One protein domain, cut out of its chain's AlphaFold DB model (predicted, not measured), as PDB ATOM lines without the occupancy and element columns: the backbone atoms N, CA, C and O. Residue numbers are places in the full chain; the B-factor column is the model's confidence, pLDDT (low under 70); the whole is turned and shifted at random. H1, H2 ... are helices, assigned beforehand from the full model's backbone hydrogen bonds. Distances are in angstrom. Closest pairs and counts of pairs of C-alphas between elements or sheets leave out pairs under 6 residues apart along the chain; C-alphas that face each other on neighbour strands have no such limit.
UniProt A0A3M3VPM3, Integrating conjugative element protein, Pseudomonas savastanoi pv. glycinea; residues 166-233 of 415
ATOM      1  N   ALA A 166     -34.873 -22.452  18.463       94.19
ATOM      2  CA  ALA A 166     -36.220 -22.913  18.124       94.19
ATOM      3  C   ALA A 166     -36.993 -23.432  19.350       94.19
ATOM      4  O   ALA A 166     -36.415 -23.868  20.346       94.19
ATOM      5  N   GLY A 167     -38.324 -23.414  19.258       92.75
ATOM      6  CA  GLY A 167     -39.249 -23.926  20.274       92.75
ATOM      7  C   GLY A 167     -39.592 -22.939  21.395       92.75
ATOM      8  O   GLY A 167     -40.632 -23.099  22.034       92.75
ATOM      9  N   GLY A 168     -38.784 -21.901  21.604       93.12
ATOM     10  CA  GLY A 168     -39.006 -20.874  22.619       93.12
ATOM     11  C   GLY A 168     -40.113 -19.862  22.287       93.12
ATOM     12  O   GLY A 168     -40.839 -19.963  21.291       93.12
ATOM     13  N   SER A 169     -40.238 -18.845  23.140       92.56
ATOM     14  CA  SER A 169     -41.220 -17.771  22.982       92.56
ATOM     15  C   SER A 169     -40.845 -16.877  21.798       92.56
ATOM     16  O   SER A 169     -39.690 -16.490  21.644       92.56
ATOM     17  N   GLY A 170     -41.803 -16.597  20.910       90.25
ATOM     18  CA  GLY A 170     -41.556 -15.859  19.661       90.25
ATOM     19  C   GLY A 170     -40.701 -16.600  18.619       90.25
ATOM     20  O   GLY A 170     -40.453 -16.057  17.546       90.25
ATOM     21  N   GLN A 171     -40.278 -17.838  18.896       93.69
ATOM     22  CA  GLN A 171     -39.464 -18.646  17.990       93.69
ATOM     23  C   GLN A 171     -40.328 -19.590  17.147       93.69
ATOM     24  O   GLN A 171     -41.445 -19.967  17.534       93.69
ATOM     25  N   GLN A 172     -39.777 -20.006  16.002       93.25
ATOM     26  CA  GLN A 172     -40.355 -21.080  15.196       93.25
ATOM     27  C   GLN A 172     -40.407 -22.377  16.016       93.25
ATOM     28  O   GLN A 172     -39.491 -22.636  16.801       93.25
ATOM     29  N   PRO A 173     -41.466 -23.191  15.872       94.75
ATOM     30  CA  PRO A 173     -41.534 -24.474  16.553       94.75
ATOM     31  C   PRO A 173     -40.494 -25.439  15.975       94.75
ATOM     32  O   PRO A 173     -40.124 -25.341  14.805       94.75
ATOM     33  N   ILE A 174     -40.065 -26.391  16.794       95.00
ATOM     34  CA  ILE A 174     -39.157 -27.466  16.394       95.00
ATOM     35  C   ILE A 174     -39.962 -28.463  15.563       95.00
ATOM     36  O   ILE A 174     -40.892 -29.085  16.079       95.00
ATOM     37  N   LYS A 175     -39.637 -28.605  14.282       95.44
ATOM     38  CA  LYS A 175     -40.317 -29.515  13.355       95.44
ATOM     39  C   LYS A 175     -39.366 -30.649  13.020       95.44
ATOM     40  O   LYS A 175     -38.505 -30.482  12.166       95.44
ATOM     41  N   VAL A 176     -39.448 -31.770  13.735       94.81
ATOM     42  CA  VAL A 176     -38.431 -32.827  13.616       94.81
ATOM     43  C   VAL A 176     -38.395 -33.375  12.192       94.81
ATOM     44  O   VAL A 176     -37.319 -33.438  11.607       94.81
ATOM     45  N   VAL A 177     -39.542 -33.707  11.597       96.56
ATOM     46  CA  VAL A 177     -39.578 -34.277  10.242       96.56
ATOM     47  C   VAL A 177     -39.082 -33.252   9.222       96.56
ATOM     48  O   VAL A 177     -38.152 -33.529   8.459       96.56
ATOM     49  N   GLY A 178     -39.641 -32.043   9.236       97.00
ATOM     50  CA  GLY A 178     -39.310 -30.991   8.282       97.00
ATOM     51  C   GLY A 178     -37.885 -30.450   8.429       97.00
ATOM     52  O   GLY A 178     -37.174 -30.304   7.438       97.00
ATOM     53  N   ASP A 179     -37.435 -30.150   9.643       97.06
ATOM     54  CA  ASP A 179     -36.123 -29.540   9.874       97.06
ATOM     55  C   ASP A 179     -34.981 -30.526   9.632       97.06
ATOM     56  O   ASP A 179     -33.990 -30.156   9.001       97.06
ATOM     57  N   VAL A 180     -35.140 -31.786  10.048       97.38
ATOM     58  CA  VAL A 180     -34.145 -32.840   9.801       97.38
ATOM     59  C   VAL A 180     -34.094 -33.177   8.313       97.38
ATOM     60  O   VAL A 180     -33.004 -33.305   7.759       97.38
ATOM     61  N   THR A 181     -35.242 -33.249   7.629       98.06
ATOM     62  CA  THR A 181     -35.272 -33.456   6.170       98.06
ATOM     63  C   THR A 181     -34.583 -32.308   5.437       98.06
ATOM     64  O   THR A 181     -33.779 -32.552   4.539       98.06
ATOM     65  N   ARG A 182     -34.841 -31.053   5.832       97.69
ATOM     66  CA  ARG A 182     -34.171 -29.877   5.253       97.69
ATOM     67  C   ARG A 182     -32.660 -29.928   5.478       97.69
ATOM     68  O   ARG A 182     -31.903 -29.748   4.527       97.69
ATOM     69  N   ALA A 183     -32.231 -30.213   6.707       96.38
ATOM     70  CA  ALA A 183     -30.818 -30.364   7.036       96.38
ATOM     71  C   ALA A 183     -30.172 -31.458   6.180       96.38
ATOM     72  O   ALA A 183     -29.169 -31.213   5.519       96.38
ATOM     73  N   GLY A 184     -30.790 -32.637   6.116       95.62
ATOM     74  CA  GLY A 184     -30.317 -33.760   5.315       95.62
ATOM     75  C   GLY A 184     -30.227 -33.447   3.826       95.62
ATOM     76  O   GLY A 184     -29.226 -33.782   3.196       95.62
ATOM     77  N   TYR A 185     -31.232 -32.758   3.275       96.56
ATOM     78  CA  TYR A 185     -31.240 -32.315   1.882       96.56
ATOM     79  C   TYR A 185     -30.032 -31.422   1.601       96.56
ATOM     80  O   TYR A 185     -29.296 -31.650   0.643       96.56
ATOM     81  N   ASN A 186     -29.803 -30.420   2.448       95.25
ATOM     82  CA  ASN A 186     -28.709 -29.478   2.261       95.25
ATOM     83  C   ASN A 186     -27.343 -30.143   2.441       95.25
ATOM     84  O   ASN A 186     -26.475 -29.973   1.588       95.25
ATOM     85  N   LEU A 187     -27.174 -30.961   3.483       92.12
ATOM     86  CA  LEU A 187     -25.927 -31.677   3.754       92.12
ATOM     87  C   LEU A 187     -25.565 -32.647   2.620       92.12
ATOM     88  O   LEU A 187     -24.412 -32.696   2.205       92.12
ATOM     89  N   LEU A 188     -26.543 -33.362   2.050       90.88
ATOM     90  CA  LEU A 188     -26.317 -34.236   0.890       90.88
ATOM     91  C   LEU A 188     -25.920 -33.468  -0.381       90.88
ATOM     92  O   LEU A 188     -25.315 -34.055  -1.275       90.88
ATOM     93  N   ASN A 189     -26.236 -32.173  -0.454       90.75
ATOM     94  CA  ASN A 189     -25.856 -31.282  -1.548       90.75
ATOM     95  C   ASN A 189     -24.647 -30.384  -1.207       90.75
ATOM     96  O   ASN A 189     -24.352 -29.466  -1.969       90.75
ATOM     97  N   GLY A 190     -23.956 -30.607  -0.080       88.00
ATOM     98  CA  GLY A 190     -22.800 -29.795   0.328       88.00
ATOM     99  C   GLY A 190     -23.147 -28.339   0.669       88.00
ATOM    100  O   GLY A 190     -22.344 -27.438   0.446       88.00
ATOM    101  N   ARG A 191     -24.366 -28.086   1.157       90.25
ATOM    102  CA  ARG A 191     -24.871 -26.755   1.526       90.25
ATOM    103  C   ARG A 191     -25.012 -26.612   3.036       90.25
ATOM    104  O   ARG A 191     -25.048 -27.595   3.775       90.25
ATOM    105  N   ASN A 192     -25.166 -25.370   3.494       91.06
ATOM    106  CA  ASN A 192     -25.497 -25.090   4.888       91.06
ATOM    107  C   ASN A 192     -26.835 -25.751   5.272       91.06
ATOM    108  O   ASN A 192     -27.819 -25.628   4.547       91.06
ATOM    109  N   ALA A 193     -26.887 -26.412   6.432       92.56
ATOM    110  CA  ALA A 193     -28.051 -27.180   6.877       92.56
ATOM    111  C   ALA A 193     -29.365 -26.371   6.926       92.56
ATOM    112  O   ALA A 193     -30.436 -26.929   6.682       92.56
ATOM    113  N   ALA A 194     -29.299 -25.066   7.203       91.00
ATOM    114  CA  ALA A 194     -30.468 -24.196   7.316       91.00
ATOM    115  C   ALA A 194     -30.875 -23.504   6.000       91.00
ATOM    116  O   ALA A 194     -31.835 -22.735   6.000       91.00
ATOM    117  N   ASP A 195     -30.177 -23.765   4.892       94.12
ATOM    118  CA  ASP A 195     -30.455 -23.126   3.606       94.12
ATOM    119  C   ASP A 195     -31.862 -23.483   3.078       94.12
ATOM    120  O   ASP A 195     -32.359 -24.603   3.240       94.12
ATOM    121  N   THR A 196     -32.525 -22.509   2.462       95.12
ATOM    122  CA  THR A 196     -33.894 -22.612   1.943       95.12
ATOM    123  C   THR A 196     -33.973 -22.451   0.428       95.12
ATOM    124  O   THR A 196     -35.021 -22.735  -0.151       95.12
ATOM    125  N   ALA A 197     -32.894 -22.024  -0.237       96.31
ATOM    126  CA  ALA A 197     -32.935 -21.740  -1.667       96.31
ATOM    127  C   ALA A 197     -33.015 -23.025  -2.514       96.31
ATOM    128  O   ALA A 197     -32.464 -24.070  -2.150       96.31
ATOM    129  N   SER A 198     -33.677 -22.941  -3.665       95.62
ATOM    130  CA  SER A 198     -33.741 -24.030  -4.647       95.62
ATOM    131  C   SER A 198     -32.395 -24.248  -5.345       95.62
ATOM    132  O   SER A 198     -31.605 -23.317  -5.498       95.62
ATOM    133  N   ILE A 199     -32.149 -25.474  -5.805       93.31
ATOM    134  CA  ILE A 199     -30.988 -25.834  -6.625       93.31
ATOM    135  C   ILE A 199     -31.455 -25.913  -8.076       93.31
ATOM    136  O   ILE A 199     -32.378 -26.657  -8.403       93.31
ATOM    137  N   SER A 200     -30.832 -25.137  -8.963       91.75
ATOM    138  CA  SER A 200     -31.153 -25.212 -10.389       91.75
ATOM    139  C   SER A 200     -30.676 -26.544 -10.989       91.75
ATOM    140  O   SER A 200     -29.674 -27.099 -10.526       91.75
ATOM    141  N   PRO A 201     -31.317 -27.048 -12.061       85.62
ATOM    142  CA  PRO A 201     -30.901 -28.296 -12.704       85.62
ATOM    143  C   PRO A 201     -29.421 -28.317 -13.113       85.62
ATOM    144  O   PRO A 201     -28.762 -29.344 -12.985       85.62
ATOM    145  N   SER A 202     -28.873 -27.173 -13.540       87.31
ATOM    146  CA  SER A 202     -27.456 -27.038 -13.896       87.31
ATOM    147  C   SER A 202     -26.511 -27.099 -12.694       87.31
ATOM    148  O   SER A 202     -25.385 -27.557 -12.843       87.31
ATOM    149  N   SER A 203     -26.959 -26.676 -11.508       87.31
ATOM    150  CA  SER A 203     -26.153 -26.694 -10.273       87.31
ATOM    151  C   SER A 203     -26.278 -28.003  -9.494       87.31
ATOM    152  O   SER A 203     -25.499 -28.258  -8.582       87.31
ATOM    153  N   CYS A 204     -27.256 -28.841  -9.847       86.50
ATOM    154  CA  CYS A 204     -27.500 -30.120  -9.190       86.50
ATOM    155  C   CYS A 204     -26.392 -31.158  -9.465       86.50
ATOM    156  O   CYS A 204     -26.251 -32.106  -8.701       86.50
ATOM    157  N   ASN A 205     -25.578 -30.989 -10.518       82.25
ATOM    158  CA  ASN A 205     -24.417 -31.845 -10.822       82.25
ATOM    159  C   ASN A 205     -24.727 -33.360 -10.802       82.25
ATOM    160  O   ASN A 205     -23.944 -34.166 -10.304       82.25
ATOM    161  N   ASN A 206     -25.888 -33.761 -11.337       76.44
ATOM    162  CA  ASN A 206     -26.404 -35.141 -11.299       76.44
ATOM    163  C   ASN A 206     -26.630 -35.711  -9.880       76.44
ATOM    164  O   ASN A 206     -26.656 -36.928  -9.690       76.44
ATOM    165  N   GLY A 207     -26.809 -34.851  -8.877       83.00
ATOM    166  CA  GLY A 207     -27.159 -35.238  -7.517       83.00
ATOM    167  C   GLY A 207     -28.563 -35.841  -7.440       83.00
ATOM    168  O   GLY A 207     -29.554 -35.234  -7.840       83.00
ATOM    169  N   MET A 208     -28.670 -37.045  -6.876       85.12
ATOM    170  CA  MET A 208     -29.946 -37.768  -6.789       85.12
ATOM    171  C   MET A 208     -31.005 -36.986  -5.992       85.12
ATOM    172  O   MET A 208     -32.165 -36.926  -6.395       85.12
ATOM    173  N   VAL A 209     -30.596 -36.330  -4.901       90.31
ATOM    174  CA  VAL A 209     -31.496 -35.575  -4.016       90.31
ATOM    175  C   VAL A 209     -32.087 -34.353  -4.718       90.31
ATOM    176  O   VAL A 209     -33.305 -34.240  -4.805       90.31
ATOM    177  N   CYS A 210     -31.243 -33.476  -5.272       91.19
ATOM    178  CA  CYS A 210     -31.691 -32.270  -5.974       91.19
ATOM    179  C   CYS A 210     -32.409 -32.568  -7.301       91.19
ATOM    180  O   CYS A 210     -33.248 -31.785  -7.737       91.19
ATOM    181  N   SER A 211     -32.122 -33.713  -7.934       89.25
ATOM    182  CA  SER A 211     -32.860 -34.154  -9.126       89.25
ATOM    183  C   SER A 211     -34.281 -34.624  -8.796       89.25
ATOM    184  O   SER A 211     -35.173 -34.524  -9.635       89.25
ATOM    185  N   THR A 212     -34.496 -35.117  -7.572       92.25
ATOM    186  CA  THR A 212     -35.804 -35.584  -7.096       92.25
ATOM    187  C   THR A 212     -36.625 -34.438  -6.509       92.25
ATOM    188  O   THR A 212     -37.824 -34.340  -6.767       92.25
ATOM    189  N   TRP A 213     -35.980 -33.567  -5.732       95.56
ATOM    190  CA  TRP A 213     -36.579 -32.394  -5.104       95.56
ATOM    191  C   TRP A 213     -35.779 -31.148  -5.495       95.56
ATOM    192  O   TRP A 213     -34.651 -31.002  -5.035       95.56
ATOM    193  N   PRO A 214     -36.330 -30.239  -6.319       94.19
ATOM    194  CA  PRO A 214     -35.617 -29.028  -6.737       94.19
ATOM    195  C   PRO A 214     -35.245 -28.090  -5.579       94.19
ATOM    196  O   PRO A 214     -34.314 -27.290  -5.690       94.19
ATOM    197  N   SER A 215     -35.973 -28.157  -4.464       96.88
ATOM    198  CA  SER A 215     -35.730 -27.340  -3.279       96.88
ATOM    199  C   SER A 215     -35.775 -28.157  -1.984       96.88
ATOM    200  O   SER A 215     -36.433 -29.202  -1.927       96.88
ATOM    201  N   PRO A 216     -35.154 -27.655  -0.895       97.06
ATOM    202  CA  PRO A 216     -35.336 -28.250   0.423       97.06
ATOM    203  C   PRO A 216     -36.816 -28.290   0.827       97.06
ATOM    204  O   PRO A 216     -37.247 -29.234   1.480       97.06
ATOM    205  N   GLN A 217     -37.612 -27.300   0.405       97.56
ATOM    206  CA  GLN A 217     -39.043 -27.234   0.699       97.56
ATOM    207  C   GLN A 217     -39.844 -28.353   0.017       97.56
ATOM    208  O   GLN A 217     -40.811 -28.851   0.594       97.56
ATOM    209  N   ASP A 218     -39.447 -28.792  -1.176       97.56
ATOM    210  CA  ASP A 218     -40.100 -29.919  -1.853       97.56
ATOM    211  C   ASP A 218     -39.841 -31.230  -1.100       97.56
ATOM    212  O   ASP A 218     -40.759 -32.031  -0.902       97.56
ATOM    213  N   ALA A 219     -38.612 -31.412  -0.602       97.75
ATOM    214  CA  ALA A 219     -38.247 -32.561   0.217       97.75
ATOM    215  C   ALA A 219     -39.018 -32.576   1.548       97.75
ATOM    216  O   ALA A 219     -39.601 -33.601   1.908       97.75
ATOM    217  N   THR A 220     -39.094 -31.442   2.258       97.88
ATOM    218  CA  THR A 220     -39.862 -31.352   3.514       97.88
ATOM    219  C   THR A 220     -41.359 -31.530   3.295       97.88
ATOM    220  O   THR A 220     -42.027 -32.148   4.120       97.88
ATOM    221  N   THR A 221     -41.900 -31.036   2.179       97.75
ATOM    222  CA  THR A 221     -43.313 -31.223   1.833       97.75
ATOM    223  C   THR A 221     -43.616 -32.700   1.615       97.75
ATOM    224  O   THR A 221     -44.588 -33.204   2.171       97.75
ATOM    225  N   PHE A 222     -42.770 -33.419   0.870       97.62
ATOM    226  CA  PHE A 222     -42.915 -34.866   0.710       97.62
ATOM    227  C   PHE A 222     -42.816 -35.596   2.059       97.62
ATOM    228  O   PHE A 222     -43.697 -36.389   2.382       97.62
ATOM    229  N   ALA A 223     -41.809 -35.276   2.877       97.62
ATOM    230  CA  ALA A 223     -41.615 -35.887   4.192       97.62
ATOM    231  C   ALA A 223     -42.826 -35.699   5.116       97.62
ATOM    232  O   ALA A 223     -43.336 -36.672   5.664       97.62
ATOM    233  N   ASN A 224     -43.337 -34.469   5.221       96.75
ATOM    234  CA  ASN A 224     -44.497 -34.146   6.050       96.75
ATOM    235  C   ASN A 224     -45.778 -34.813   5.539       96.75
ATOM    236  O   ASN A 224     -46.644 -35.163   6.335       96.75
ATOM    237  N   ARG A 225     -45.925 -34.993   4.221       96.81
ATOM    238  CA  ARG A 225     -47.069 -35.729   3.669       96.81
ATOM    239  C   ARG A 225     -47.007 -37.206   4.030       96.81
ATOM    240  O   ARG A 225     -48.040 -37.758   4.381       96.81
ATOM    241  N   VAL A 226     -45.835 -37.835   3.966       96.50
ATOM    242  CA  VAL A 226     -45.689 -39.260   4.301       96.50
ATOM    243  C   VAL A 226     -45.817 -39.479   5.807       96.50
ATOM    244  O   VAL A 226     -46.709 -40.193   6.245       96.50
ATOM    245  N   LEU A 227     -44.969 -38.819   6.595       95.88
ATOM    246  CA  LEU A 227     -44.762 -39.117   8.017       95.88
ATOM    247  C   LEU A 227     -45.632 -38.279   8.954       95.88
ATOM    248  O   LEU A 227     -45.780 -38.606  10.132       95.88
ATOM    249  N   GLY A 228     -46.215 -37.195   8.445       95.44
ATOM    250  CA  GLY A 228     -46.819 -36.172   9.282       95.44
ATOM    251  C   GLY A 228     -45.769 -35.263   9.910       95.44
ATOM    252  O   GLY A 228     -44.591 -35.280   9.558       95.44
ATOM    253  N   GLU A 229     -46.213 -34.430  10.840       94.31
ATOM    254  CA  GLU A 229     -45.333 -33.567  11.620       94.31
ATOM    255  C   GLU A 229     -45.963 -33.295  12.979       94.31
ATOM    256  O   GLU A 229     -47.179 -33.121  13.101       94.31
ATOM    257  N   GLN A 230     -45.118 -33.192  13.995       91.38
ATOM    258  CA  GLN A 230     -45.544 -32.851  15.340       91.38
ATOM    259  C   GLN A 230     -44.658 -31.713  15.852       91.38
ATOM    260  O   GLN A 230     -43.630 -31.980  16.482       91.38
ATOM    261  N   PRO A 231     -45.012 -30.439  15.575       92.62
ATOM    262  CA  PRO A 231     -44.200 -29.315  16.003       92.62
ATOM    263  C   PRO A 231     -44.124 -29.246  17.531       92.62
ATOM    264  O   PRO A 231     -45.154 -29.296  18.206       92.62
ATOM    265  N   GLN A 232     -42.910 -29.107  18.059       91.75
ATOM    266  CA  GLN A 232     -42.628 -29.047  19.492       91.75
ATOM    267  C   GLN A 232     -42.277 -27.618  19.896       91.75
ATOM    268  O   GLN A 232     -41.580 -26.891  19.174       91.75
ATOM    269  N   ARG A 233     -42.746 -27.207  21.069       93.94
ATOM    270  CA  ARG A 233     -42.396 -25.924  21.681       93.94
ATOM    271  C   ARG A 233     -42.048 -26.125  23.140       93.94
ATOM    272  O   ARG A 233     -42.621 -26.978  23.801       93.94
TER     273      ARG A 233
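AT A GLANCE: This is residues 166 to 233 of the 415 residues of the protein "Integrating conjugative element protein" of Pseudomonas savastanoi pv. glycinea (UniProt A0A3M3VPM3). Two helices, H1 and H3, pack on each other at a slant and make the middle of an elongated domain, with a long loop and the short helix H2 toward one end and the two ends of the printed part, residues 166 to 175 and 228 to 233, toward the other. The loop, residues 189 to 207, leaves the end of H1 and leads to H2, from which a tight turn enters H3. The printed part has 68 residues with three named helices in the order H1, H2, H3 and no named strand; the class is all helix, though under half of the residues, 30 of 68, are in named elements. It is only just compact, close to loose, with a radius of gyration of the C-alphas of 12.7 A, and spans 40 by 24 by 14 A.

IN THESE COORDINATES: Start at Ala 166, whose C-alpha is at (-36.220, -22.913, 18.124), and go along to C-alpha 176 at (-38.431, -32.827, 13.616), where H1 begins. H1 holds residues 176 to 188 and is 17.6 A from first to last C-alpha. Past residues 189 to 207 you reach H2, residues 208 to 212, with 6.3 A from first to last C-alpha. H3 then holds residues 216 to 227, is 16.3 A from first to last C-alpha, and ends at C-alpha 227 at (-44.762, -39.117, 8.017).

HOW THE PARTS SIT: Look first at Gly 178 and Thr 220: their C-alphas, the closest of H1 and H3, are 4.8 A apart. H1 and H3 touch, with 20 pairs of C-alphas within 8 A. They run opposite ways at a steep tilt of 43 degrees. H1 and H2 only just touch, with 3 pairs of C-alphas within 8 A, and H1 does so with residues 185 to 188 alone. The closest C-alphas of that pair, those of Tyr 185 and Val 209, are 6.7 A apart. H2 and H3 are near each other, with 7 pairs of C-alphas within 10 A. In the backbones of H1, H2 and H3, every O i to N i+4 pair is within hydrogen-bond range.

THE WHOLE: Compare C-alphas 169 and 206: those of Ser 169 and Asn 206 are the two farthest apart, at 41.2 A. The C-alphas of Ala 166 and Arg 233, the first and last printed, are 7.7 A apart. The link from H1 to H2 is long, 19 residues, and the link from H2 to H3 is tight, 3 residues. The printed part has no cut. The mean pLDDT of the printed part is 93.2, and no printed residue is under 70.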